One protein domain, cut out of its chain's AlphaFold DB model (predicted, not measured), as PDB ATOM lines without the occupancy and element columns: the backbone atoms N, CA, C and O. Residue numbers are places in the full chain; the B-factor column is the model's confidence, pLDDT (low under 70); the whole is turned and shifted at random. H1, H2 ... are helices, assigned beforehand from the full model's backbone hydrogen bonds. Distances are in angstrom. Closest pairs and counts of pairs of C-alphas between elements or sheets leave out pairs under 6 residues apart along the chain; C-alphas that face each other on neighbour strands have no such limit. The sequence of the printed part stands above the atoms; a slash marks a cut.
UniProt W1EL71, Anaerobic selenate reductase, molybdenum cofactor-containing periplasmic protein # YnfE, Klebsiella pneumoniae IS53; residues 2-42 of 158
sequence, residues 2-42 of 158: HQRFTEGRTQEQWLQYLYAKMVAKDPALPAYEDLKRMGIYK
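What this domain is: This is residues 2 to 42 of the 158 residues of the protein "Anaerobic selenate reductase, molybdenum cofactor-containing periplasmic protein # YnfE" of Klebsiella pneumoniae IS53 (UniProt W1EL71). One long helix, H2, makes the middle of a loose, elongated printed part, with a short helix, H1, beyond its first end and another, H3, that begins near Tyr 19 of H2 and points away from it, about perpendicular to it. After H2 the chain folds back through residues 26 to 31, which brings the start of H3 near Tyr 19 of H2, while H1 stays apart from both other helices. The printed part has 41 residues, with three named helices in the order H1, H2, H3 and no named strand; its class is all helix, and 27 of the 41 residues are in helices. The whole is loose, with a radius of gyration of the C-alphas of 12.0 A, and the C-alphas span 35 by 21 by 13 A.

Where its parts are: The longest helix, H2, has 15 residues, 11 to 25, and measures 21.5 A from first to last C-alpha. It begins at C-alpha 11, at (11.653, 46.560, -8.592), and ends at C-alpha 25, at (0.603, 45.824, -27.019). H3 is residues 32 to 38, 9.9 A long, and its last C-alpha, that of Met 38, is at (0.474, 30.876, -13.287). H1 is residues 2 to 6, 6.3 A long, and begins at C-alpha 2, at (20.348, 55.678, -7.794).

How they stand to each other: H2 touches no helix, but is near H3. H2 and H3 are close but not clearly touching, with 2 pairs of C-alphas within 8 A. The closest C-alphas of the two are those of Tyr 19 and Tyr 32, 6.9 A apart. Their lines are about perpendicular, at 84 degrees, and their centres are 12.6 A apart. H1 and H2 are only just apart: their closest C-alphas are 8.3 A from each other. H1 and H3 are apart as well. In H1 and H3 every backbone O i to N i+4 pair is within hydrogen-bond range; in H2 10 of 11 are.

The domain as a whole: The outline is elongated. The two C-alphas farthest apart are those of His 2 and Lys 42, the first and last printed residues, at 35.1 A. The printed part runs from residue 2 to residue 42 and has no cut. The link from H1 to H2, with 4 residues between them, is tight, and the link from H2 to H3, with 6 residues between them, is short. Residues 39 to 42 follow H3. The mean pLDDT of the printed part is 92.1, and residue 2 is the one printed residue under 70; the mean is 74 for H1 and 95 for H2 and for H3.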
ATOM      1  N   HIS A   2      21.233  56.852  -7.660       63.28
ATOM      2  CA  HIS A   2      20.348  55.678  -7.794       63.28
ATOM      3  C   HIS A   2      18.909  55.992  -8.261       63.28
ATOM      4  O   HIS A   2      18.378  55.282  -9.115       63.28
ATOM      5  N   GLN A   3      18.303  57.088  -7.785       71.88
ATOM      6  CA  GLN A   3      16.959  57.516  -8.209       71.88
ATOM      7  C   GLN A   3      16.859  57.863  -9.702       71.88
ATOM      8  O   GLN A   3      15.818  57.635 -10.304       71.88
ATOM      9  N   ARG A   4      17.940  58.362 -10.322       76.56
ATOM     10  CA  ARG A   4      17.950  58.717 -11.753       76.56
ATOM     11  C   ARG A   4      17.826  57.485 -12.651       76.56
ATOM     12  O   ARG A   4      17.261  57.579 -13.727       76.56
ATOM     13  N   PHE A   5      18.353  56.349 -12.197       75.75
ATOM     14  CA  PHE A   5      18.321  55.085 -12.937       75.75
ATOM     15  C   PHE A   5      17.117  54.208 -12.578       75.75
ATOM     16  O   PHE A   5      16.702  53.386 -13.380       75.75
ATOM     17  N   THR A   6      16.546  54.378 -11.382       83.25
ATOM     18  CA  THR A   6      15.322  53.669 -10.964       83.25
ATOM     19  C   THR A   6      14.053  54.448 -11.274       83.25
ATOM     20  O   THR A   6      12.966  53.908 -11.104       83.25
ATOM     21  N   GLU A   7      14.170  55.711 -11.690       88.31
ATOM     22  CA  GLU A   7      13.049  56.640 -11.881       88.31
ATOM     23  C   GLU A   7      12.108  56.699 -10.660       88.31
ATOM     24  O   GLU A   7      10.900  56.874 -10.793       88.31
ATOM     25  N   GLY A   8      12.654  56.492  -9.456       89.94
ATOM     26  CA  GLY A   8      11.884  56.443  -8.211       89.94
ATOM     27  C   GLY A   8      10.990  55.208  -8.039       89.94
ATOM     28  O   GLY A   8      10.240  55.153  -7.068       89.94
ATOM     29  N   ARG A   9      11.061  54.216  -8.937       92.94
ATOM     30  CA  ARG A   9      10.295  52.968  -8.838       92.94
ATOM     31  C   ARG A   9      11.076  51.884  -8.104       92.94
ATOM     32  O   ARG A   9      12.271  51.689  -8.334       92.94
ATOM     33  N   THR A  10      10.376  51.117  -7.276       93.69
ATOM     34  CA  THR A  10      10.869  49.835  -6.761       93.69
ATOM     35  C   THR A  10      10.937  48.796  -7.883       93.69
ATOM     36  O   THR A  10      10.357  48.971  -8.957       93.69
ATOM     37  N   GLN A  11      11.617  47.674  -7.640       91.94
ATOM     38  CA  GLN A  11      11.653  46.560  -8.592       91.94
ATOM     39  C   GLN A  11      10.243  46.061  -8.953       91.94
ATOM     40  O   GLN A  11       9.957  45.826 -10.123       91.94
ATOM     41  N   GLU A  12       9.342  45.939  -7.975       93.50
ATOM     42  CA  GLU A  12       7.960  45.510  -8.220       93.50
ATOM     43  C   GLU A  12       7.179  46.523  -9.065       93.50
ATOM     44  O   GLU A  12       6.496  46.143 -10.014       93.50
ATOM     45  N   GLN A  13       7.342  47.818  -8.788       94.81
ATOM     46  CA  GLN A  13       6.728  48.875  -9.594       94.81
ATOM     47  C   GLN A  13       7.263  48.873 -11.031       94.81
ATOM     48  O   GLN A  13       6.508  49.120 -11.972       94.81
ATOM     49  N   TRP A  14       8.546  48.554 -11.226       95.25
ATOM     50  CA  TRP A  14       9.116  48.348 -12.557       95.25
ATOM     51  C   TRP A  14       8.501  47.152 -13.280       95.25
ATOM     52  O   TRP A  14       8.156  47.275 -14.456       95.25
ATOM     53  N   LEU A  15       8.313  46.023 -12.592       94.81
ATOM     54  CA  LEU A  15       7.665  44.844 -13.170       94.81
ATOM     55  C   LEU A  15       6.232  45.155 -13.607       94.81
ATOM     56  O   LEU A  15       5.879  44.881 -14.751       94.81
ATOM     57  N   GLN A  16       5.437  45.793 -12.747       95.25
ATOM     58  CA  GLN A  16       4.066  46.190 -13.079       95.25
ATOM     59  C   GLN A  16       4.023  47.175 -14.256       95.25
ATOM     60  O   GLN A  16       3.219  47.011 -15.171       95.25
ATOM     61  N   TYR A  17       4.919  48.168 -14.281       94.94
ATOM     62  CA  TYR A  17       5.001  49.150 -15.365       94.94
ATOM     63  C   TYR A  17       5.348  48.511 -16.716       94.94
ATOM     64  O   TYR A  17       4.696  48.780 -17.729       94.94
ATOM     65  N   LEU A  18       6.371  47.654 -16.745       95.69
ATOM     66  CA  LEU A  18       6.777  46.951 -17.962       95.69
ATOM     67  C   LEU A  18       5.702  45.956 -18.405       95.69
ATOM     68  O   LEU A  18       5.421  45.864 -19.599       95.69
ATOM     69  N   TYR A  19       5.048  45.277 -17.460       95.81
ATOM     70  CA  TYR A  19       3.938  44.381 -17.759       95.81
ATOM     71  C   TYR A  19       2.748  45.118 -18.371       95.81
ATOM     72  O   TYR A  19       2.243  44.701 -19.410       95.81
ATOM     73  N   ALA A  20       2.358  46.265 -17.813       96.12
ATOM     74  CA  ALA A  20       1.296  47.096 -18.372       96.12
ATOM     75  C   ALA A  20       1.610  47.545 -19.812       96.12
ATOM     76  O   ALA A  20       0.733  47.517 -20.674       96.12
ATOM     77  N   LYS A  21       2.876  47.880 -20.116       96.81
ATOM     78  CA  LYS A  21       3.313  48.167 -21.496       96.81
ATOM     79  C   LYS A  21       3.200  46.961 -22.429       96.81
ATOM     80  O   LYS A  21       2.955  47.154 -23.618       96.81
ATOM     81  N   MET A  22       3.406  45.744 -21.925       95.69
ATOM     82  CA  MET A  22       3.204  44.522 -22.709       95.69
ATOM     83  C   MET A  22       1.716  44.264 -22.953       95.69
ATOM     84  O   MET A  22       1.341  44.060 -24.102       95.69
ATOM     85  N   VAL A  23       0.862  44.373 -21.928       96.06
ATOM     86  CA  VAL A  23      -0.604  44.214 -22.055       96.06
ATOM     87  C   VAL A  23      -1.198  45.230 -23.033       96.06
ATOM     88  O   VAL A  23      -2.043  44.882 -23.847       96.06
ATOM     89  N   ALA A  24      -0.714  46.476 -23.027       96.56
ATOM     90  CA  ALA A  24      -1.152  47.489 -23.989       96.56
ATOM     91  C   ALA A  24      -0.829  47.121 -25.452       96.56
ATOM     92  O   ALA A  24      -1.533  47.554 -26.361       96.56
ATOM     93  N   LYS A  25       0.233  46.337 -25.689       95.81
ATOM     94  CA  LYS A  25       0.603  45.824 -27.019       95.81
ATOM     95  C   LYS A  25      -0.080  44.495 -27.354       95.81
ATOM     96  O   LYS A  25      -0.242  44.185 -28.529       95.81
ATOM     97  N   ASP A  26      -0.450  43.721 -26.340       94.00
ATOM     98  CA  ASP A  26      -1.061  42.399 -26.455       94.00
ATOM     99  C   ASP A  26      -2.153  42.221 -25.381       94.00
ATOM    100  O   ASP A  26      -1.882  41.713 -24.285       94.00
ATOM    101  N   PRO A  27      -3.404  42.622 -25.686       93.94
ATOM    102  CA  PRO A  27      -4.514  42.569 -24.734       93.94
ATOM    103  C   PRO A  27      -4.931  41.157 -24.314       93.94
ATOM    104  O   PRO A  27      -5.713  41.007 -23.381       93.94
ATOM    105  N   ALA A  28      -4.445  40.115 -24.993       93.19
ATOM    106  CA  ALA A  28      -4.761  38.736 -24.636       93.19
ATOM    107  C   ALA A  28      -3.899  38.219 -23.469       93.19
ATOM    108  O   ALA A  28      -4.052  37.066 -23.050       93.19
ATOM    109  N   LEU A  29      -2.907  38.994 -23.006       95.38
ATOM    110  CA  LEU A  29      -2.086  38.616 -21.855       95.38
ATOM    111  C   LEU A  29      -2.952  38.571 -20.580       95.38
ATOM    112  O   LEU A  29      -3.824  39.424 -20.417       95.38
ATOM    113  N   PRO A  30      -2.726  37.613 -19.657       96.06
ATOM    114  CA  PRO A  30      -3.437  37.576 -18.378       96.06
ATOM    115  C   PRO A  30      -3.239  38.862 -17.564       96.06
ATOM    116  O   PRO A  30      -2.288  39.612 -17.795       96.06
ATOM    117  N   ALA A  31      -4.065  39.102 -16.546       94.94
ATOM    118  CA  ALA A  31      -3.747  40.150 -15.580       94.94
ATOM    119  C   ALA A  31      -2.413  39.837 -14.871       94.94
ATOM    120  O   ALA A  31      -2.023  38.676 -14.747       94.94
ATOM    121  N   TYR A  32      -1.705  40.866 -14.391       95.50
ATOM    122  CA  TYR A  32      -0.373  40.707 -13.786       95.50
ATOM    123  C   TYR A  32      -0.360  39.678 -12.644       95.50
ATOM    124  O   TYR A  32       0.480  38.780 -12.624       95.50
ATOM    125  N   GLU A  33      -1.336  39.764 -11.737       95.62
ATOM    126  CA  GLU A  33      -1.456  38.832 -10.611       95.62
ATOM    127  C   GLU A  33      -1.802  37.409 -11.059       95.62
ATOM    128  O   GLU A  33      -1.348  36.442 -10.447       95.62
ATOM    129  N   ASP A  34      -2.559  37.257 -12.145       95.31
ATOM    130  CA  ASP A  34      -2.875  35.942 -12.704       95.31
ATOM    131  C   ASP A  34      -1.624  35.318 -13.322       95.31
ATOM    132  O   ASP A  34      -1.297  34.177 -13.006       95.31
ATOM    133  N   LEU A  35      -0.865  36.080 -14.120       95.00
ATOM    134  CA  LEU A  35       0.406  35.617 -14.679       95.00
ATOM    135  C   LEU A  35       1.389  35.217 -13.574       95.00
ATOM    136  O   LEU A  35       2.027  34.170 -13.671       95.00
ATOM    137  N   LYS A  36       1.488  36.024 -12.513       94.44
ATOM    138  CA  LYS A  36       2.355  35.749 -11.363       94.44
ATOM    139  C   LYS A  36       1.975  34.435 -10.671       94.44
ATOM    140  O   LYS A  36       2.869  33.672 -10.319       94.44
ATOM    141  N   ARG A  37       0.674  34.134 -10.529       96.50
ATOM    142  CA  ARG A  37       0.190  32.845  -9.991       96.50
ATOM    143  C   ARG A  37       0.401  31.676 -10.955       96.50
ATOM    144  O   ARG A  37       0.705  30.576 -10.508       96.50
ATOM    145  N   MET A  38       0.250  31.898 -12.259       96.06
ATOM    146  CA  MET A  38       0.474  30.876 -13.287       96.06
ATOM    147  C   MET A  38       1.958  30.517 -13.446       96.06
ATOM    148  O   MET A  38       2.284  29.392 -13.819       96.06
ATOM    149  N   GLY A  39       2.860  31.477 -13.216       94.81
ATOM    150  CA  GLY A  39       4.309  31.359 -13.390       94.81
ATOM    151  C   GLY A  39       4.753  31.377 -14.854       94.81
ATOM    152  O   GLY A  39       5.674  32.106 -15.215       94.81
ATOM    153  N   ILE A  40       4.086  30.606 -15.719       94.25
ATOM    154  CA  ILE A  40       4.372  30.551 -17.154       94.25
ATOM    155  C   ILE A  40       3.074  30.649 -17.948       94.25
ATOM    156  O   ILE A  40       2.146  29.862 -17.769       94.25
ATOM    157  N   TYR A  41       3.056  31.568 -18.906       93.88
ATOM    158  CA  TYR A  41       2.002  31.682 -19.901       93.88
ATOM    159  C   TYR A  41       2.550  31.297 -21.277       93.88
ATOM    160  O   TYR A  41       3.467  31.936 -21.791       93.88
ATOM    161  N   LYS A  42       2.025  30.214 -21.862       92.62
ATOM    162  CA  LYS A  42       2.456  29.693 -23.168       92.62
ATOM    163  C   LYS A  42       1.344  29.870 -24.194       92.62
ATOM    164  O   LYS A  42       0.192  29.551 -23.918       92.62
TER     165      LYS A  42